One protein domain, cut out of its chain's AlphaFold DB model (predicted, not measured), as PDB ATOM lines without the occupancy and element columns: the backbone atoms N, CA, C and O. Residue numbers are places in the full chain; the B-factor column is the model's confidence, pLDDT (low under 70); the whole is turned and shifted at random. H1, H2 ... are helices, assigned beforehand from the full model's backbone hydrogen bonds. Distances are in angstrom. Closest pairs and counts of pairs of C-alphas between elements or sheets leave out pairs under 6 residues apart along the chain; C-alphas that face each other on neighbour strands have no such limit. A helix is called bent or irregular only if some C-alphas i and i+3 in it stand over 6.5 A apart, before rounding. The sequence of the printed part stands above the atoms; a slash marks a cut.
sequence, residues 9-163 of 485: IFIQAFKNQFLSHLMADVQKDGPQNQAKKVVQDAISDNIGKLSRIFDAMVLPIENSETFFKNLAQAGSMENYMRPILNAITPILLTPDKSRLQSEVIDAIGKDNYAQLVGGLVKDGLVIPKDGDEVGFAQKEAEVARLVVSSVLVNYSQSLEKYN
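What this domain is: This is residues 9 to 163 of the 485 residues of an uncharacterized protein of Legionella norrlandica (UniProt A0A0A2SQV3). One long helix, H8, runs along most of the domain's length, and shorter helices crowd round it at mostly crossed angles: H3, H5 and H7 pack on it, H2 packs on H3 and H7, and H1 packs on H2, H5 and H6. H4 makes a corner with H5 at one end, while residues 118 to 132 form a long loop towards the other. The printed part has 155 residues with eight named helices, H1 to H8 in chain order, and no named strand; the class is all helix. The whole is compact, with a radius of gyration of the C-alphas of 16.3 A and spans of 53 by 38 by 25 A.

Where its parts are: Find C-alpha 9 at (171.442, 241.553, 250.335); from there H1 runs 22.3 A to residue 23. It is irregular: C-alphas 16 and 19 are 7.6 A apart. Next come H2, residues 35 to 44, 14.3 A; H3, residues 47 to 52, 10.4 A; and H4, residues 64 to 74, 14.9 A. H5, residues 77 to 92, is 21.5 A long, with a kink of 42 degrees near residue 84; it is only just irregular, with C-alphas 87 and 90 6.8 A apart. H6 is residues 102 to 108, 9.9 A, and H7 residues 110 to 117, 10.5 A. H8 starts at C-alpha 133, (144.345, 213.075, 247.765), and runs 43.8 A to C-alpha 162, (178.926, 239.097, 240.774).

How they stand to each other: Start at H1: with residues 11 to 15 alone it touches H5, the closest C-alphas being Ile 11 and Ile 84, 6.7 A. With residues 19 to 23 alone it touches H6, at Met 23 and Ala 107, 5.0 A between C-alphas. H2 and H3 are a helical hairpin at a shallow tilt of 20 degrees. H3 touches H8, the closest C-alphas being Ser 51 and Ser 150, 4.3 A, at a shallow tilt of 24 degrees, the same way. H4 and H5 touch only at the corner, at Ala 74 and Tyr 80, 5.3 A between C-alphas. H5 and H8 touch at a steep tilt of 58 degrees, opposite ways, with C-alphas 89 and 148 closest, 6.7 A. H7 touches H8 about perpendicular, 79 degrees, at C-alphas 117 and 139, 5.0 A. In H2, H4, H6 and H7 every O i to N i+4 pair is within hydrogen-bond range; H1 has 9 of 11, H5 8 of 12, H8 24 of 26, and H3 0 of 2, with 3 of 3 O i to N i+3 pairs.

The domain as a whole: Look to Glu 65 and Asp 130 for the C-alphas farthest apart, 54.0 A. The printed part has no cut. The links H1 to H2, H3 to H4 and H7 to H8 are long; residues 73 to 78 stand free. Mean pLDDT of the printed part is 90.1, and residues 162 to 163 are under 70.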
ATOM      1  N   ILE A   9     171.635 240.860 251.612       91.94
ATOM      2  CA  ILE A   9     171.442 241.553 250.335       91.94
ATOM      3  C   ILE A   9     170.610 240.672 249.405       91.94
ATOM      4  O   ILE A   9     169.568 241.111 248.905       91.94
ATOM      5  N   PHE A  10     171.023 239.416 249.237       94.88
ATOM      6  CA  PHE A  10     170.302 238.441 248.432       94.88
ATOM      7  C   PHE A  10     168.903 238.175 248.995       94.88
ATOM      8  O   PHE A  10     167.919 238.224 248.254       94.88
ATOM      9  N   ILE A  11     168.784 237.940 250.308       95.44
ATOM     10  CA  ILE A  11     167.501 237.620 250.955       95.44
ATOM     11  C   ILE A  11     166.481 238.746 250.745       95.44
ATOM     12  O   ILE A  11     165.332 238.479 250.384       95.44
ATOM     13  N   GLN A  12     166.873 240.001 250.976       95.81
ATOM     14  CA  GLN A  12     165.967 241.142 250.828       95.81
ATOM     15  C   GLN A  12     165.614 241.389 249.361       95.81
ATOM     16  O   GLN A  12     164.449 241.631 249.039       95.81
ATOM     17  N   ALA A  13     166.586 241.276 248.453       95.75
ATOM     18  CA  ALA A  13     166.319 241.421 247.030       95.75
ATOM     19  C   ALA A  13     165.365 240.335 246.512       95.75
ATOM     20  O   ALA A  13     164.428 240.660 245.782       95.75
ATOM     21  N   PHE A  14     165.543 239.083 246.948       97.19
ATOM     22  CA  PHE A  14     164.643 237.980 246.621       97.19
ATOM     23  C   PHE A  14     163.220 238.285 247.093       97.19
ATOM     24  O   PHE A  14     162.297 238.285 246.280       97.19
ATOM     25  N   LYS A  15     163.047 238.619 248.381       95.94
ATOM     26  CA  LYS A  15     161.740 238.936 248.990       95.94
ATOM     27  C   LYS A  15     160.983 240.029 248.238       95.94
ATOM     28  O   LYS A  15     159.769 239.935 248.095       95.94
ATOM     29  N   ASN A  16     161.697 241.028 247.732       95.69
ATOM     30  CA  ASN A  16     161.092 242.162 247.042       95.69
ATOM     31  C   ASN A  16     160.728 241.875 245.576       95.69
ATOM     32  O   ASN A  16     159.893 242.581 245.016       95.69
ATOM     33  N   GLN A  17     161.360 240.887 244.934       95.50
ATOM     34  CA  GLN A  17     161.276 240.710 243.480       95.50
ATOM     35  C   GLN A  17     160.582 239.418 243.040       95.50
ATOM     36  O   GLN A  17     160.027 239.388 241.941       95.50
ATOM     37  N   PHE A  18     160.576 238.368 243.869       96.88
ATOM     38  CA  PHE A  18     160.157 237.035 243.426       96.88
ATOM     39  C   PHE A  18     158.706 236.987 242.917       96.88
ATOM     40  O   PHE A  18     158.452 236.370 241.887       96.88
ATOM     41  N   LEU A  19     157.761 237.674 243.570       96.62
ATOM     42  CA  LEU A  19     156.361 237.709 243.123       96.62
ATOM     43  C   LEU A  19     156.219 238.396 241.762       96.62
ATOM     44  O   LEU A  19     155.592 237.849 240.857       96.62
ATOM     45  N   SER A  20     156.843 239.563 241.594       95.25
ATOM     46  CA  SER A  20     156.847 240.296 240.322       95.25
ATOM     47  C   SER A  20     157.466 239.468 239.196       95.25
ATOM     48  O   SER A  20     156.973 239.485 238.072       95.25
ATOM     49  N   HIS A  21     158.519 238.707 239.507       95.12
ATOM     50  CA  HIS A  21     159.159 237.783 238.574       95.12
ATOM     51  C   HIS A  21     158.228 236.640 238.150       95.12
ATOM     52  O   HIS A  21     158.134 236.339 236.962       95.12
ATOM     53  N   LEU A  22     157.503 236.029 239.093       96.56
ATOM     54  CA  LEU A  22     156.541 234.960 238.796       96.56
ATOM     55  C   LEU A  22     155.356 235.459 237.951       96.56
ATOM     56  O   LEU A  22     154.918 234.763 237.036       96.56
ATOM     57  N   MET A  23     154.885 236.685 238.206       94.25
ATOM     58  CA  MET A  23     153.764 237.297 237.482       94.25
ATOM     59  C   MET A  23     154.126 237.818 236.085       94.25
ATOM     60  O   MET A  23     153.221 238.061 235.280       94.25
ATOM     61  N   ALA A  24     155.414 237.999 235.785       92.31
ATOM     62  CA  ALA A  24     155.870 238.611 234.544       92.31
ATOM     63  C   ALA A  24     155.399 237.836 233.301       92.31
ATOM     64  O   ALA A  24     155.476 236.607 233.233       92.31
ATOM     65  N   ASP A  25     154.905 238.565 232.299       90.00
ATOM     66  CA  ASP A  25     154.486 237.981 231.027       90.00
ATOM     67  C   ASP A  25     155.664 237.458 230.205       90.00
ATOM     68  O   ASP A  25     156.785 237.960 230.295       90.00
ATOM     69  N   VAL A  26     155.384 236.457 229.364       88.50
ATOM     70  CA  VAL A  26     156.385 235.900 228.452       88.50
ATOM     71  C   VAL A  26     156.698 236.919 227.360       88.50
ATOM     72  O   VAL A  26     155.892 237.193 226.473       88.50
ATOM     73  N   GLN A  27     157.909 237.452 227.406       88.00
ATOM     74  CA  GLN A  27     158.485 238.308 226.384       88.00
ATOM     75  C   GLN A  27     159.104 237.447 225.279       88.00
ATOM     76  O   GLN A  27     159.899 236.543 225.553       88.00
ATOM     77  N   LYS A  28     158.763 237.756 224.021       83.44
ATOM     78  CA  LYS A  28     159.218 237.018 222.829       83.44
ATOM     79  C   LYS A  28     160.746 236.983 222.693       83.44
ATOM     80  O   LYS A  28     161.288 235.941 222.343       83.44
ATOM     81  N   ASP A  29     161.404 238.087 223.039       85.38
ATOM     82  CA  ASP A  29     162.864 238.249 223.002       85.38
ATOM     83  C   ASP A  29     163.485 238.249 224.417       85.38
ATOM     84  O   ASP A  29     164.605 238.714 224.623       85.38
ATOM     85  N   GLY A  30     162.737 237.766 225.415       80.31
ATOM     86  CA  GLY A  30     163.196 237.688 226.799       80.31
ATOM     87  C   GLY A  30     164.129 236.499 227.065       80.31
ATOM     88  O   GLY A  30     164.354 235.655 226.192       80.31
ATOM     89  N   PRO A  31     164.661 236.382 228.295       83.69
ATOM     90  CA  PRO A  31     165.523 235.267 228.678       83.69
ATOM     91  C   PRO A  31     164.826 233.908 228.492       83.69
ATOM     92  O   PRO A  31     163.601 233.794 228.566       83.69
ATOM     93  N   GLN A  32     165.606 232.848 228.257       82.38
ATOM     94  CA  GLN A  32     165.062 231.515 227.967       82.38
ATOM     95  C   GLN A  32     164.211 230.959 229.122       82.38
ATOM     96  O   GLN A  32     163.169 230.359 228.864       82.38
ATOM     97  N   ASN A  33     164.623 231.213 230.368       88.50
ATOM     98  CA  ASN A  33     164.011 230.676 231.587       88.50
ATOM     99  C   ASN A  33     163.111 231.711 232.290       88.50
ATOM    100  O   ASN A  33     163.221 231.943 233.492       88.50
ATOM    101  N   GLN A  34     162.234 232.375 231.534       92.62
ATOM    102  CA  GLN A  34     161.172 233.212 232.109       92.62
ATOM    103  C   GLN A  34     160.197 232.353 232.925       92.62
ATOM    104  O   GLN A  34     159.805 231.282 232.462       92.62
ATOM    105  N   ALA A  35     159.762 232.829 234.098       94.31
ATOM    106  CA  ALA A  35     158.983 232.036 235.055       94.31
ATOM    107  C   ALA A  35     157.754 231.356 234.430       94.31
ATOM    108  O   ALA A  35     157.625 230.136 234.507       94.31
ATOM    109  N   LYS A  36     156.896 232.115 233.732       93.31
ATOM    110  CA  LYS A  36     155.701 231.559 233.070       93.31
ATOM    111  C   LYS A  36     156.035 230.491 232.031       93.31
ATOM    112  O   LYS A  36     155.324 229.496 231.936       93.31
ATOM    113  N   LYS A  37     157.126 230.663 231.280       94.19
ATOM    114  CA  LYS A  37     157.574 229.669 230.298       94.19
ATOM    115  C   LYS A  37     158.093 228.406 230.983       94.19
ATOM    116  O   LYS A  37     157.745 227.311 230.566       94.19
ATOM    117  N   VAL A  38     158.854 228.550 232.070       96.44
ATOM    118  CA  VAL A  38     159.319 227.412 232.878       96.44
ATOM    119  C   VAL A  38     158.140 226.629 233.455       96.44
ATOM    120  O   VAL A  38     158.149 225.403 233.416       96.44
ATOM    121  N   VAL A  39     157.105 227.320 233.942       96.31
ATOM    122  CA  VAL A  39     155.866 226.697 234.428       96.31
ATOM    123  C   VAL A  39     155.154 225.933 233.306       96.31
ATOM    124  O   VAL A  39     154.805 224.772 233.491       96.31
ATOM    125  N   GLN A  40     154.988 226.539 232.126       93.81
ATOM    126  CA  GLN A  40     154.385 225.876 230.960       93.81
ATOM    127  C   GLN A  40     155.181 224.639 230.524       93.81
ATOM    128  O   GLN A  40     154.615 223.567 230.309       93.81
ATOM    129  N   ASP A  41     156.505 224.763 230.457       94.25
ATOM    130  CA  ASP A  41     157.392 223.664 230.105       94.25
ATOM    131  C   ASP A  41     157.329 222.539 231.153       94.25
ATOM    132  O   ASP A  41     157.397 221.365 230.790       94.25
ATOM    133  N   ALA A  42     157.186 222.878 232.439       96.00
ATOM    134  CA  ALA A  42     157.047 221.912 233.526       96.00
ATOM    135  C   ALA A  42     155.727 221.132 233.456       96.00
ATOM    136  O   ALA A  42     155.728 219.924 233.682       96.00
ATOM    137  N   ILE A  43     154.629 221.801 233.091       94.31
ATOM    138  CA  ILE A  43     153.317 221.177 232.869       94.31
ATOM    139  C   ILE A  43     153.358 220.219 231.671       94.31
ATOM    140  O   ILE A  43     152.820 219.118 231.736       94.31
ATOM    141  N   SER A  44     153.980 220.641 230.566       92.06
ATOM    142  CA  SER A  44     153.931 219.903 229.295       92.06
ATOM    143  C   SER A  44     154.884 218.707 229.189       92.06
ATOM    144  O   SER A  44     154.682 217.852 228.330       92.06
ATOM    145  N   ASP A  45     155.936 218.663 230.008       91.12
ATOM    146  CA  ASP A  45     157.062 217.739 229.825       91.12
ATOM    147  C   ASP A  45     157.515 217.125 231.154       91.12
ATOM    148  O   ASP A  45     157.295 215.942 231.408       91.12
ATOM    149  N   ASN A  46     158.129 217.926 232.031       89.94
ATOM    150  CA  ASN A  46     158.704 217.421 233.274       89.94
ATOM    151  C   ASN A  46     158.678 218.475 234.384       89.94
ATOM    152  O   ASN A  46     159.320 219.524 234.269       89.94
ATOM    153  N   ILE A  47     158.033 218.136 235.503       92.38
ATOM    154  CA  ILE A  47     157.920 218.983 236.696       92.38
ATOM    155  C   ILE A  47     159.279 219.465 237.225       92.38
ATOM    156  O   ILE A  47     159.391 220.587 237.713       92.38
ATOM    157  N   GLY A  48     160.346 218.680 237.032       91.06
ATOM    158  CA  GLY A  48     161.716 219.019 237.417       91.06
ATOM    159  C   GLY A  48     162.241 220.321 236.801       91.06
ATOM    160  O   GLY A  48     163.169 220.922 237.349       91.06
ATOM    161  N   LYS A  49     161.629 220.822 235.719       94.69
ATOM    162  CA  LYS A  49     161.948 222.140 235.146       94.69
ATOM    163  C   LYS A  49     161.672 223.298 236.105       94.69
ATOM    164  O   LYS A  49     162.348 224.317 236.002       94.69
ATOM    165  N   LEU A  50     160.782 223.133 237.091       95.00
ATOM    166  CA  LEU A  50     160.544 224.135 238.141       95.00
ATOM    167  C   LEU A  50     161.804 224.486 238.943       95.00
ATOM    168  O   LEU A  50     161.895 225.593 239.466       95.00
ATOM    169  N   SER A  51     162.823 223.617 238.957       93.81
ATOM    170  CA  SER A  51     164.147 223.936 239.519       93.81
ATOM    171  C   SER A  51     164.835 225.148 238.865       93.81
ATOM    172  O   SER A  51     165.824 225.645 239.395       93.81
ATOM    173  N   ARG A  52     164.319 225.634 237.727       94.44
ATOM    174  CA  ARG A  52     164.815 226.790 236.966       94.44
ATOM    175  C   ARG A  52     163.888 228.005 237.020       94.44
ATOM    176  O   ARG A  52     164.106 228.967 236.288       94.44
ATOM    177  N   ILE A  53     162.838 227.985 237.851       96.62
ATOM    178  CA  ILE A  53     161.789 229.023 237.839       96.62
ATOM    179  C   ILE A  53     162.326 230.426 238.161       96.62
ATOM    180  O   ILE A  53     161.790 231.414 237.663       96.62
ATOM    181  N   PHE A  54     163.418 230.520 238.923       96.62
ATOM    182  CA  PHE A  54     164.073 231.780 239.281       96.62
ATOM    183  C   PHE A  54     165.322 232.109 238.444       96.62
ATOM    184  O   PHE A  54     165.970 233.112 238.716       96.62
ATOM    185  N   ASP A  55     165.667 231.346 237.405       92.75
ATOM    186  CA  ASP A  55     166.908 231.557 236.631       92.75
ATOM    187  C   ASP A  55     167.003 232.946 235.971       92.75
ATOM    188  O   ASP A  55     168.072 233.556 235.896       92.75
ATOM    189  N   ALA A  56     165.882 233.470 235.467       91.19
ATOM    190  CA  ALA A  56     165.858 234.792 234.839       91.19
ATOM    191  C   ALA A  56     165.875 235.955 235.851       91.19
ATOM    192  O   ALA A  56     166.037 237.107 235.445       91.19
ATOM    193  N   MET A  57     165.750 235.674 237.152       91.31
ATOM    194  CA  MET A  57     165.814 236.690 238.197       91.31
ATOM    195  C   MET A  57     167.277 237.021 238.513       91.31
ATOM    196  O   MET A  57     168.055 236.152 238.903       91.31
ATOM    197  N   VAL A  58     167.676 238.282 238.348       87.31
ATOM    198  CA  VAL A  58     169.042 238.730 238.658       87.31
ATOM    199  C   VAL A  58     169.039 239.423 240.008       87.31
ATOM    200  O   VAL A  58     168.529 240.534 240.125       87.31
ATOM    201  N   LEU A  59     169.622 238.779 241.017       91.31
ATOM    202  CA  LEU A  59     169.664 239.319 242.371       91.31
ATOM    203  C   LEU A  59     171.077 239.780 242.741       91.31
ATOM    204  O   LEU A  59     172.044 239.099 242.398       91.31
ATOM    205  N   PRO A  60     171.217 240.932 243.421       89.75
ATOM    206  CA  PRO A  60     172.476 241.304 244.045       89.75
ATOM    207  C   PRO A  60     172.827 240.300 245.149       89.75
ATOM    208  O   PRO A  60     171.945 239.730 245.791       89.75
ATOM    209  N   ILE A  61     174.122 240.102 245.353       88.62
ATOM    210  CA  ILE A  61     174.697 239.119 246.270       88.62
ATOM    211  C   ILE A  61     176.046 239.646 246.776       88.62
ATOM    212  O   ILE A  61     176.614 240.569 246.177       88.62
ATOM    213  N   GLU A  62     176.559 239.088 247.868       83.62
ATOM    214  CA  GLU A  62     177.899 239.389 248.369       83.62
ATOM    215  C   GLU A  62     178.996 239.097 247.325       83.62
ATOM    216  O   GLU A  62     178.861 238.252 246.439       83.62
ATOM    217  N   ASN A  63     180.122 239.815 247.419       78.19
ATOM    218  CA  ASN A  63     181.282 239.534 246.572       78.19
ATOM    219  C   ASN A  63     181.965 238.214 246.975       78.19
ATOM    220  O   ASN A  63     181.787 237.717 248.088       78.19
ATOM    221  N   SER A  64     182.791 237.674 246.078       76.62
ATOM    222  CA  SER A  64     183.457 236.379 246.253       76.62
ATOM    223  C   SER A  64     184.339 236.288 247.493       76.62
ATOM    224  O   SER A  64     184.312 235.270 248.179       76.62
ATOM    225  N   GLU A  65     185.077 237.344 247.833       78.81
ATOM    226  CA  GLU A  65     185.917 237.382 249.034       78.81
ATOM    227  C   GLU A  65     185.075 237.231 250.309       78.81
ATOM    228  O   GLU A  65     185.370 236.402 251.175       78.81
ATOM    229  N   THR A  66     183.984 237.994 250.394       83.81
ATOM    230  CA  THR A  66     183.049 237.952 251.525       83.81
ATOM    231  C   THR A  66     182.375 236.587 251.599       83.81
ATOM    232  O   THR A  66     182.376 235.964 252.661       83.81
ATOM    233  N   PHE A  67     181.918 236.065 250.458       86.81
ATOM    234  CA  PHE A  67     181.360 234.722 250.341       86.81
ATOM    235  C   PHE A  67     182.333 233.646 250.846       86.81
ATOM    236  O   PHE A  67     181.955 232.824 251.677       86.81
ATOM    237  N   PHE A  68     183.597 233.641 250.405       84.94
ATOM    238  CA  PHE A  68     184.569 232.625 250.822       84.94
ATOM    239  C   PHE A  68     184.920 232.728 252.306       84.94
ATOM    240  O   PHE A  68     185.046 231.699 252.975       84.94
ATOM    241  N   LYS A  69     185.034 233.947 252.842       87.00
ATOM    242  CA  LYS A  69     185.216 234.174 254.280       87.00
ATOM    243  C   LYS A  69     184.046 233.593 255.077       87.00
ATOM    244  O   LYS A  69     184.257 232.863 256.045       87.00
ATOM    245  N   ASN A  70     182.830 233.884 254.638       88.25
ATOM    246  CA  ASN A  70     181.591 233.439 255.259       88.25
ATOM    247  C   ASN A  70     181.420 231.911 255.172       88.25
ATOM    248  O   ASN A  70     181.138 231.249 256.172       88.25
ATOM    249  N   LEU A  71     181.710 231.321 254.013       86.69
ATOM    250  CA  LEU A  71     181.723 229.875 253.803       86.69
ATOM    251  C   LEU A  71     182.755 229.174 254.699       86.69
ATOM    252  O   LEU A  71     182.450 228.138 255.293       86.69
ATOM    253  N   ALA A  72     183.959 229.737 254.832       83.75
ATOM    254  CA  ALA A  72     184.999 229.193 255.703       83.75
ATOM    255  C   ALA A  72     184.571 229.202 257.179       83.75
ATOM    256  O   ALA A  72     184.827 228.238 257.900       83.75
ATOM    257  N   GLN A  73     183.872 230.250 257.623       84.50
ATOM    258  CA  GLN A  73     183.305 230.326 258.972       84.50
ATOM    259  C   GLN A  73     182.151 229.338 259.186       84.50
ATOM    260  O   GLN A  73     182.051 228.731 260.254       84.50
ATOM    261  N   ALA A  74     181.297 229.144 258.179       84.06
ATOM    262  CA  ALA A  74     180.209 228.170 258.218       84.06
ATOM    263  C   ALA A  74     180.711 226.711 258.194       84.06
ATOM    264  O   ALA A  74     180.019 225.793 258.651       84.06
ATOM    265  N   GLY A  75     181.906 226.485 257.641       78.19
ATOM    266  CA  GLY A  75     182.578 225.188 257.536       78.19
ATOM    267  C   GLY A  75     182.022 224.261 256.448       78.19
ATOM    268  O   GLY A  75     182.683 223.293 256.079       78.19
ATOM    269  N   SER A  76     180.828 224.532 255.916       84.44
ATOM    270  CA  SER A  76     180.262 223.815 254.773       84.44
ATOM    271  C   SER A  76     179.264 224.678 254.002       84.44
ATOM    272  O   SER A  76     178.622 225.563 254.569       84.44
ATOM    273  N   MET A  77     179.089 224.369 252.711       86.88
ATOM    274  CA  MET A  77     178.099 225.033 251.854       86.88
ATOM    275  C   MET A  77     176.679 224.881 252.406       86.88
ATOM    276  O   MET A  77     175.891 225.817 252.378       86.88
ATOM    277  N   GLU A  78     176.361 223.710 252.957       87.38
ATOM    278  CA  GLU A  78     175.053 223.454 253.550       87.38
ATOM    279  C   GLU A  78     174.801 224.342 254.773       87.38
ATOM    280  O   GLU A  78     173.732 224.939 254.880       87.38
ATOM    281  N   ASN A  79     175.782 224.470 255.670       86.62
ATOM    282  CA  ASN A  79     175.664 225.335 256.845       86.62
ATOM    283  C   ASN A  79     175.542 226.811 256.459       86.62
ATOM    284  O   ASN A  79     174.831 227.548 257.135       86.62
ATOM    285  N   TYR A  80     176.222 227.222 255.388       90.12
ATOM    286  CA  TYR A  80     176.162 228.581 254.864       90.12
ATOM    287  C   TYR A  80     174.804 228.890 254.209       90.12
ATOM    288  O   TYR A  80     174.168 229.890 254.531       90.12
ATOM    289  N   MET A  81     174.305 228.001 253.345       91.75
ATOM    290  CA  MET A  81     173.055 228.221 252.605       91.75
ATOM    291  C   MET A  81     171.798 228.012 253.445       91.75
ATOM    292  O   MET A  81     170.758 228.606 253.165       91.75
ATOM    293  N   ARG A  82     171.845 227.172 254.478       91.19
ATOM    294  CA  ARG A  82     170.673 226.867 255.304       91.19
ATOM    295  C   ARG A  82     169.998 228.085 255.933       91.19
ATOM    296  O   ARG A  82     168.778 228.175 255.812       91.19
ATOM    297  N   PRO A  83     170.699 229.013 256.610       92.00
ATOM    298  CA  PRO A  83     170.042 230.187 257.171       92.00
ATOM    299  C   PRO A  83     169.447 231.101 256.080       92.00
ATOM    300  O   PRO A  83     168.364 231.645 256.295       92.00
ATOM    301  N   ILE A  84     170.052 231.172 254.887       94.19
ATOM    302  CA  ILE A  84     169.490 231.876 253.717       94.19
ATOM    303  C   ILE A  84     168.173 231.219 253.278       94.19
ATOM    304  O   ILE A  84     167.137 231.881 253.178       94.19
ATOM    305  N   LEU A  85     168.176 229.898 253.085       94.50
ATOM    306  CA  LEU A  85     166.975 229.151 252.711       94.50
ATOM    307  C   LEU A  85     165.894 229.216 253.794       94.50
ATOM    308  O   LEU A  85     164.719 229.344 253.464       94.50
ATOM    309  N   ASN A  86     166.255 229.193 255.078       93.06
ATOM    310  CA  ASN A  86     165.310 229.348 256.185       93.06
ATOM    311  C   ASN A  86     164.671 230.743 256.229       93.06
ATOM    312  O   ASN A  86     163.530 230.866 256.669       93.06
ATOM    313  N   ALA A  87     165.359 231.780 255.749       94.00
ATOM    314  CA  ALA A  87     164.804 233.128 255.649       94.00
ATOM    315  C   ALA A  87     163.859 233.312 254.445       94.00
ATOM    316  O   ALA A  87     162.985 234.182 254.490       94.00
ATOM    317  N   ILE A  88     164.039 232.516 253.385       95.94
ATOM    318  CA  ILE A  88     163.248 232.565 252.142       95.94
ATOM    319  C   ILE A  88     162.082 231.565 252.165       95.94
ATOM    320  O   ILE A  88     161.001 231.865 251.677       95.94
ATOM    321  N   THR A  89     162.243 230.392 252.771       94.75
ATOM    322  CA  THR A  89     161.207 229.343 252.776       94.75
ATOM    323  C   THR A  89     159.837 229.840 253.266       94.75
ATOM    324  O   THR A  89     158.858 229.542 252.591       94.75
ATOM    325  N   PRO A  90     159.713 230.636 254.350       95.06
ATOM    326  CA  PRO A  90     158.406 231.066 254.862       95.06
ATOM    327  C   PRO A  90     157.596 231.962 253.915       95.06
ATOM    328  O   PRO A  90     156.379 232.047 254.061       95.06
ATOM    329  N   ILE A  91     158.254 232.644 252.966       96.25
ATOM    330  CA  ILE A  91     157.564 233.458 251.951       96.25
ATOM    331  C   ILE A  91     157.169 232.642 250.714       96.25
ATOM    332  O   ILE A  91     156.346 233.095 249.927       96.25
ATOM    333  N   LEU A  92     157.757 231.454 250.532       95.56
ATOM    334  CA  LEU A  92     157.465 230.558 249.412       95.56
ATOM    335  C   LEU A  92     156.484 229.452 249.799       95.56
ATOM    336  O   LEU A  92     155.633 229.087 248.993       95.56
ATOM    337  N   LEU A  93     156.619 228.905 251.009       92.50
ATOM    338  CA  LEU A  93     155.907 227.722 251.482       92.50
ATOM    339  C   LEU A  93     155.044 228.019 252.707       92.50
ATOM    340  O   LEU A  93     155.333 228.934 253.481       92.50
ATOM    341  N   THR A  94     154.024 227.193 252.915       84.88
ATOM    342  CA  THR A  94     153.232 227.177 254.149       84.88
ATOM    343  C   THR A  94     154.076 226.808 255.379       84.88
ATOM    344  O   THR A  94     155.165 226.242 255.241       84.88
ATOM    345  N   PRO A  95     153.600 227.089 256.611       84.75
ATOM    346  CA  PRO A  95     154.356 226.807 257.838       84.75
ATOM    347  C   PRO A  95     154.783 225.341 258.019       84.75
ATOM    348  O   PRO A  95     155.850 225.074 258.569       84.75
ATOM    349  N   ASP A  96     153.973 224.396 257.542       80.81
ATOM    350  CA  ASP A  96     154.245 222.953 257.542       80.81
ATOM    351  C   ASP A  96     155.116 222.493 256.356       80.81
ATOM    352  O   ASP A  96     155.498 221.327 256.290       80.81
ATOM    353  N   LYS A  97     155.469 223.414 255.446       83.00
ATOM    354  CA  LYS A  97     156.324 223.218 254.262       83.00
ATOM    355  C   LYS A  97     155.786 222.199 253.251       83.00
ATOM    356  O   LYS A  97     156.544 221.738 252.401       83.00
ATOM    357  N   SER A  98     154.507 221.842 253.338       79.75
ATOM    358  CA  SER A  98     153.886 220.832 252.474       79.75
ATOM    359  C   SER A  98     153.494 221.380 251.101       79.75
ATOM    360  O   SER A  98     153.481 220.626 250.131       79.75
ATOM    361  N   ARG A  99     153.225 222.688 251.003       86.75
ATOM    362  CA  ARG A  99     152.748 223.347 249.782       86.75
ATOM    363  C   ARG A  99     153.258 224.782 249.651       86.75
ATOM    364  O   ARG A  99     153.832 225.346 250.587       86.75
ATOM    365  N   LEU A 100     153.033 225.386 248.484       93.44
ATOM    366  CA  LEU A 100     153.327 226.802 248.246       93.44
ATOM    367  C   LEU A 100     152.358 227.720 249.018       93.44
ATOM    368  O   LEU A 100     151.213 227.352 249.286       93.44
ATOM    369  N   GLN A 101     152.802 228.933 249.352       94.25
ATOM    370  CA  GLN A 101     151.924 229.991 249.869       94.25
ATOM    371  C   GLN A 101     150.889 230.408 248.818       94.25
ATOM    372  O   GLN A 101     151.146 230.342 247.613       94.25
ATOM    373  N   SER A 102     149.734 230.897 249.270       92.62
ATOM    374  CA  SER A 102     148.626 231.273 248.380       92.62
ATOM    375  C   SER A 102     149.034 232.375 247.399       92.62
ATOM    376  O   SER A 102     148.727 232.292 246.217       92.62
ATOM    377  N   GLU A 103     149.821 233.351 247.853       95.69
ATOM    378  CA  GLU A 103     150.337 234.449 247.032       95.69
ATOM    379  C   GLU A 103     151.278 233.953 245.923       95.69
ATOM    380  O   GLU A 103     151.322 234.518 244.830       95.69
ATOM    381  N   VAL A 104     152.024 232.876 246.185       97.00
ATOM    382  CA  VAL A 104     152.914 232.244 245.201       97.00
ATOM    383  C   VAL A 104     152.089 231.481 244.167       97.00
ATOM    384  O   VAL A 104     152.365 231.578 242.971       97.00
ATOM    385  N   ILE A 105     151.061 230.751 244.613       96.12
ATOM    386  CA  ILE A 105     150.117 230.045 243.735       96.12
ATOM    387  C   ILE A 105     149.399 231.049 242.826       96.12
ATOM    388  O   ILE A 105     149.306 230.827 241.618       96.12
ATOM    389  N   ASP A 106     148.953 232.176 243.379       95.38
ATOM    390  CA  ASP A 106     148.323 233.263 242.630       95.38
ATOM    391  C   ASP A 106     149.271 233.840 241.573       95.38
ATOM    392  O   ASP A 106     148.868 234.037 240.426       95.38
ATOM    393  N   ALA A 107     150.543 234.050 241.926       96.25
ATOM    394  CA  ALA A 107     151.550 234.572 241.007       96.25
ATOM    395  C   ALA A 107     151.894 233.601 239.860       96.25
ATOM    396  O   ALA A 107     152.109 234.038 238.730       96.25
ATOM    397  N   ILE A 108     151.920 232.291 240.131       95.19
ATOM    398  CA  ILE A 108     152.090 231.231 239.117       95.19
ATOM    399  C   ILE A 108     150.825 231.081 238.247       95.19
ATOM    400  O   ILE A 108     150.902 230.720 237.066       95.19
ATOM    401  N   GLY A 109     149.664 231.377 238.828       95.19
ATOM    402  CA  GLY A 109     148.337 231.156 238.269       95.19
ATOM    403  C   GLY A 109     147.743 229.832 238.753       95.19
ATOM    404  O   GLY A 109     148.343 228.769 238.584       95.19
ATOM    405  N   LYS A 110     146.526 229.887 239.310       94.50
ATOM    406  CA  LYS A 110     145.833 228.730 239.911       94.50
ATOM    407  C   LYS A 110     145.657 227.569 238.940       94.50
ATOM    408  O   LYS A 110     145.916 226.435 239.318       94.50
ATOM    409  N   ASP A 111     145.306 227.848 237.687       95.38
ATOM    410  CA  ASP A 111     145.140 226.809 236.663       95.38
ATOM    411  C   ASP A 111     146.462 226.109 236.326       95.38
ATOM    412  O   ASP A 111     146.497 224.896 236.118       95.38
ATOM    413  N   ASN A 112     147.563 226.865 236.298       95.88
ATOM    414  CA  ASN A 112     148.891 226.307 236.071       95.88
ATOM    415  C   ASN A 112     149.327 225.460 237.266       95.88
ATOM    416  O   ASN A 112     149.802 224.341 237.088       95.88
ATOM    417  N   TYR A 113     149.143 225.973 238.487       96.69
ATOM    418  CA  TYR A 113     149.473 225.231 239.700       96.69
ATOM    419  C   TYR A 113     148.644 223.945 239.803       96.69
ATOM    420  O   TYR A 113     149.223 222.881 239.993       96.69
ATOM    421  N   ALA A 114     147.330 224.007 239.562       95.25
ATOM    422  CA  ALA A 114     146.445 222.843 239.511       95.25
ATOM    423  C   ALA A 114     146.945 221.770 238.533       95.25
ATOM    424  O   ALA A 114     147.005 220.596 238.893       95.25
ATOM    425  N   GLN A 115     147.396 222.162 237.338       95.75
ATOM    426  CA  GLN A 115     147.988 221.229 236.375       95.75
ATOM    427  C   GLN A 115     149.309 220.620 236.866       95.75
ATOM    428  O   GLN A 115     149.508 219.416 236.705       95.75
ATOM    429  N   LEU A 116     150.184 221.408 237.505       95.00
ATOM    430  CA  LEU A 116     151.447 220.915 238.072       95.00
ATOM    431  C   LEU A 116     151.217 219.843 239.142       95.00
ATOM    432  O   LEU A 116     151.914 218.827 239.164       95.00
ATOM    433  N   VAL A 117     150.231 220.053 240.016       92.44
ATOM    434  CA  VAL A 117     149.946 219.142 241.137       92.44
ATOM    435  C   VAL A 117     148.894 218.082 240.800       92.44
ATOM    436  O   VAL A 117     148.597 217.216 241.616       92.44
ATOM    437  N   GLY A 118     148.359 218.097 239.576       90.00
ATOM    438  CA  GLY A 118     147.324 217.168 239.126       90.00
ATOM    439  C   GLY A 118     145.983 217.336 239.841       90.00
ATOM    440  O   GLY A 118     145.249 216.363 239.940       90.00
ATOM    441  N   GLY A 119     145.677 218.533 240.335       91.50
ATOM    442  CA  GLY A 119     144.403 218.873 240.962       91.50
ATOM    443  C   GLY A 119     143.624 219.900 240.151       91.50
ATOM    444  O   GLY A 119     143.756 219.973 238.928       91.50
ATOM    445  N   LEU A 120     142.824 220.697 240.858       92.75
ATOM    446  CA  LEU A 120     141.770 221.547 240.305       92.75
ATOM    447  C   LEU A 120     141.681 222.926 240.887       92.75
ATOM    448  O   LEU A 120     142.338 223.183 241.870       92.75
ATOM    449  N   VAL A 121     140.801 223.762 240.338       93.06
ATOM    450  CA  VAL A 121     140.347 225.041 240.922       93.06
ATOM    451  C   VAL A 121     138.849 224.931 241.280       93.06
ATOM    452  O   VAL A 121     138.228 224.069 240.708       93.06
ATOM    453  N   LYS A 122     138.231 225.645 242.243       87.81
ATOM    454  CA  LYS A 122     136.742 225.693 242.513       87.81
ATOM    455  C   LYS A 122     136.320 226.838 243.367       87.81
ATOM    456  O   LYS A 122     136.289 226.735 244.567       87.81
ATOM    457  N   ASP A 123     135.897 227.924 242.804       87.44
ATOM    458  CA  ASP A 123     135.665 229.114 243.609       87.44
ATOM    459  C   ASP A 123     136.990 229.879 243.897       87.44
ATOM    460  O   ASP A 123     136.899 231.063 244.150       87.44
ATOM    461  N   GLY A 124     138.222 229.348 243.722       82.38
ATOM    462  CA  GLY A 124     139.491 230.145 243.730       82.38
ATOM    463  C   GLY A 124     140.719 229.650 244.547       82.38
ATOM    464  O   GLY A 124     141.459 230.437 245.109       82.38
ATOM    465  N   LEU A 125     140.908 228.358 244.649       86.06
ATOM    466  CA  LEU A 125     141.798 227.458 245.384       86.06
ATOM    467  C   LEU A 125     142.594 226.476 244.492       86.06
ATOM    468  O   LEU A 125     142.141 226.298 243.365       86.06
ATOM    469  N   VAL A 126     143.580 225.698 244.989       89.88
ATOM    470  CA  VAL A 126     143.969 224.377 244.402       89.88
ATOM    471  C   VAL A 126     143.795 223.149 245.363       89.88
ATOM    472  O   VAL A 126     144.270 223.222 246.487       89.88
ATOM    473  N   ILE A 127     143.093 222.055 244.980       88.44
ATOM    474  CA  ILE A 127     142.730 220.805 245.741       88.44
ATOM    475  C   ILE A 127     142.743 219.575 244.814       88.44
ATOM    476  O   ILE A 127     142.585 219.736 243.596       88.44
ATOM    477  N   PRO A 128     142.891 218.360 245.388       89.00
ATOM    478  CA  PRO A 128     142.831 217.077 244.686       89.00
ATOM    479  C   PRO A 128     141.575 216.799 243.862       89.00
ATOM    480  O   PRO A 128     140.483 217.289 244.137       89.00
ATOM    481  N   LYS A 129     141.756 215.892 242.900       90.50
ATOM    482  CA  LYS A 129     140.672 215.136 242.270       90.50
ATOM    483  C   LYS A 129     140.072 214.160 243.274       90.50
ATOM    484  O   LYS A 129     140.800 213.648 244.126       90.50
ATOM    485  N   ASP A 130     138.788 213.845 243.132       87.06
ATOM    486  CA  ASP A 130     138.126 212.858 243.992       87.06
ATOM    487  C   ASP A 130     138.896 211.521 243.976       87.06
ATOM    488  O   ASP A 130     139.011 210.871 242.931       87.06
ATOM    489  N   GLY A 131     139.421 211.105 245.135       84.25
ATOM    490  CA  GLY A 131     140.174 209.858 245.297       84.25
ATOM    491  C   GLY A 131     141.669 209.912 244.940       84.25
ATOM    492  O   GLY A 131     142.304 208.855 244.937       84.25
ATOM    493  N   ASP A 132     142.240 211.088 244.643       88.50
ATOM    494  CA  ASP A 132     143.685 211.293 244.399       88.50
ATOM    495  C   ASP A 132     144.348 212.202 245.456       88.50
ATOM    496  O   ASP A 132     145.302 212.932 245.183       88.50
ATOM    497  N   GLU A 133     143.857 212.190 246.697       85.25
ATOM    498  CA  GLU A 133     144.345 213.075 247.765       85.25
ATOM    499  C   GLU A 133     145.826 212.823 248.089       85.25
ATOM    500  O   GLU A 133     146.599 213.755 248.314       85.25
ATOM    501  N   VAL A 134     146.240 211.553 248.076       78.00
ATOM    502  CA  VAL A 134     147.624 211.151 248.367       78.00
ATOM    503  C   VAL A 134     148.567 211.556 247.233       78.00
ATOM    504  O   VAL A 134     149.646 212.086 247.501       78.00
ATOM    505  N   GLY A 135     148.174 211.326 245.975       77.38
ATOM    506  CA  GLY A 135     148.987 211.679 244.811       77.38
ATOM    507  C   GLY A 135     149.127 213.191 244.650       77.38
ATOM    508  O   GLY A 135     150.223 213.685 244.376       77.38
ATOM    509  N   PHE A 136     148.052 213.934 244.913       82.88
ATOM    510  CA  PHE A 136     148.068 215.392 244.963       82.88
ATOM    511  C   PHE A 136     149.048 215.916 246.020       82.88
ATOM    512  O   PHE A 136     149.939 216.694 245.688       82.88
ATOM    513  N   ALA A 137     148.955 215.439 247.267       79.38
ATOM    514  CA  ALA A 137     149.832 215.893 248.350       79.38
ATOM    515  C   ALA A 137     151.318 215.596 248.069       79.38
ATOM    516  O   ALA A 137     152.192 216.410 248.370       79.38
ATOM    517  N   GLN A 138     151.621 214.448 247.449       81.31
ATOM    518  CA  GLN A 138     152.986 214.117 247.021       81.31
ATOM    519  C   GLN A 138     153.507 215.090 245.960       81.31
ATOM    520  O   GLN A 138     154.658 215.522 246.034       81.31
ATOM    521  N   LYS A 139     152.669 215.458 244.984       87.00
ATOM    522  CA  LYS A 139     153.044 216.430 243.953       87.00
ATOM    523  C   LYS A 139     153.171 217.844 244.514       87.00
ATOM    524  O   LYS A 139     154.094 218.541 244.109       87.00
ATOM    525  N   GLU A 140     152.323 218.258 245.457       88.38
ATOM    526  CA  GLU A 140     152.485 219.541 246.158       88.38
ATOM    527  C   GLU A 140     153.834 219.617 246.873       88.38
ATOM    528  O   GLU A 140     154.578 220.582 246.687       88.38
ATOM    529  N   ALA A 141     154.188 218.567 247.617       86.00
ATOM    530  CA  ALA A 141     155.466 218.494 248.313       86.00
ATOM    531  C   ALA A 141     156.653 218.534 247.334       86.00
ATOM    532  O   ALA A 141     157.661 219.190 247.605       86.00
ATOM    533  N   GLU A 142     156.536 217.875 246.179       88.94
ATOM    534  CA  GLU A 142     157.573 217.891 245.145       88.94
ATOM    535  C   GLU A 142     157.698 219.264 244.467       88.94
ATOM    536  O   GLU A 142     158.813 219.759 244.285       88.94
ATOM    537  N   VAL A 143     156.582 219.933 244.161       93.44
ATOM    538  CA  VAL A 143     156.580 221.318 243.662       93.44
ATOM    539  C   VAL A 143     157.219 222.255 244.684       93.44
ATOM    540  O   VAL A 143     158.111 223.025 244.330       93.44
ATOM    541  N   ALA A 144     156.824 222.162 245.956       91.31
ATOM    542  CA  ALA A 144     157.398 222.948 247.043       91.31
ATOM    543  C   ALA A 144     158.917 222.739 247.152       91.31
ATOM    544  O   ALA A 144     159.684 223.707 247.206       91.31
ATOM    545  N   ARG A 145     159.370 221.480 247.105       93.75
ATOM    546  CA  ARG A 145     160.794 221.117 247.107       93.75
ATOM    547  C   ARG A 145     161.539 221.737 245.925       93.75
ATOM    548  O   ARG A 145     162.615 222.296 246.131       93.75
ATOM    549  N   LEU A 146     160.991 221.646 244.713       94.56
ATOM    550  CA  LEU A 146     161.610 222.163 243.487       94.56
ATOM    551  C   LEU A 146     161.671 223.694 243.454       94.56
ATOM    552  O   LEU A 146     162.675 224.264 243.030       94.56
ATOM    553  N   VAL A 147     160.628 224.371 243.935       95.56
ATOM    554  CA  VAL A 147     160.611 225.835 244.026       95.56
ATOM    555  C   VAL A 147     161.650 226.317 245.040       95.56
ATOM    556  O   VAL A 147     162.413 227.229 244.731       95.56
ATOM    557  N   VAL A 148     161.776 225.680 246.207       95.19
ATOM    558  CA  VAL A 148     162.838 226.046 247.164       95.19
ATOM    559  C   VAL A 148     164.227 225.689 246.628       95.19
ATOM    560  O   VAL A 148     165.149 226.492 246.758       95.19
ATOM    561  N   SER A 149     164.403 224.536 245.975       94.94
ATOM    562  CA  SER A 149     165.706 224.164 245.404       94.94
ATOM    563  C   SER A 149     166.150 225.112 244.287       94.94
ATOM    564  O   SER A 149     167.346 225.372 244.147       94.94
ATOM    565  N   SER A 150     165.211 225.707 243.546       96.38
ATOM    566  CA  SER A 150     165.520 226.717 242.529       96.38
ATOM    567  C   SER A 150     166.158 227.990 243.104       96.38
ATOM    568  O   SER A 150     166.891 228.679 242.397       96.38
ATOM    569  N   VAL A 151     165.978 228.272 244.402       96.56
ATOM    570  CA  VAL A 151     166.681 229.365 245.097       96.56
ATOM    571  C   VAL A 151     168.187 229.099 245.143       96.56
ATOM    572  O   VAL A 151     168.967 230.019 244.933       96.56
ATOM    573  N   LEU A 152     168.616 227.846 245.347       94.81
ATOM    574  CA  LEU A 152     170.039 227.470 245.309       94.81
ATOM    575  C   LEU A 152     170.636 227.670 243.911       94.81
ATOM    576  O   LEU A 152     171.761 228.151 243.779       94.81
ATOM    577  N   VAL A 153     169.873 227.330 242.869       93.88
ATOM    578  CA  VAL A 153     170.279 227.539 241.470       93.88
ATOM    579  C   VAL A 153     170.406 229.032 241.170       93.88
ATOM    580  O   VAL A 153     171.429 229.465 240.640       93.88
ATOM    581  N   ASN A 154     169.415 229.827 241.572       94.69
ATOM    582  CA  ASN A 154     169.438 231.276 241.405       94.69
ATOM    583  C   ASN A 154     170.587 231.937 242.185       94.69
ATOM    584  O   ASN A 154     171.265 232.816 241.652       94.69
ATOM    585  N   TYR A 155     170.855 231.484 243.412       93.81
ATOM    586  CA  TYR A 155     171.986 231.950 244.216       93.81
ATOM    587  C   TYR A 155     173.317 231.664 243.516       93.81
ATOM    588  O   TYR A 155     174.143 232.555 243.358       93.81
ATOM    589  N   SER A 156     173.488 230.437 243.013       90.62
ATOM    590  CA  SER A 156     174.670 230.020 242.255       90.62
ATOM    591  C   SER A 156     174.908 230.897 241.020       90.62
ATOM    592  O   SER A 156     176.016 231.388 240.818       90.62
ATOM    593  N   GLN A 157     173.863 231.169 240.233       88.25
ATOM    594  CA  GLN A 157     173.948 232.044 239.057       88.25
ATOM    595  C   GLN A 157     174.207 233.511 239.422       88.25
ATOM    596  O   GLN A 157     174.893 234.228 238.689       88.25
ATOM    597  N   SER A 158     173.642 233.974 240.538       89.00
ATOM    598  CA  SER A 158     173.882 235.325 241.042       89.00
ATOM    599  C   SER A 158     175.344 235.469 241.448       89.00
ATOM    600  O   SER A 158     175.994 236.418 241.012       89.00
ATOM    601  N   LEU A 159     175.902 234.483 242.159       85.62
ATOM    602  CA  LEU A 159     177.328 234.461 242.460       85.62
ATOM    603  C   LEU A 159     178.151 234.560 241.179       85.62
ATOM    604  O   LEU A 159     178.918 235.501 241.076       85.62
ATOM    605  N   GLU A 160     177.951 233.705 240.171       77.81
ATOM    606  CA  GLU A 160     178.726 233.752 238.914       77.81
ATOM    607  C   GLU A 160     178.762 235.141 238.257       77.81
ATOM    608  O   GLU A 160     179.806 235.570 237.760       77.81
ATOM    609  N   LYS A 161     177.642 235.872 238.281       76.56
ATOM    610  CA  LYS A 161     177.547 237.223 237.704       76.56
ATOM    611  C   LYS A 161     178.290 238.277 238.527       76.56
ATOM    612  O   LYS A 161     178.842 239.214 237.951       76.56
ATOM    613  N   TYR A 162     178.315 238.134 239.851       69.81
ATOM    614  CA  TYR A 162     178.926 239.097 240.774       69.81
ATOM    615  C   TYR A 162     180.307 238.670 241.306       69.81
ATOM    616  O   TYR A 162     180.954 239.481 241.974       69.81
ATOM    617  N   ASN A 163     180.770 237.464 240.940       67.81
ATOM    618  CA  ASN A 163     181.901 236.719 241.510       67.81
ATOM    619  C   ASN A 163     183.264 237.401 241.382       67.81
ATOM    620  O   ASN A 163     184.177 237.095 242.139       67.81
TER     621      ASN A 163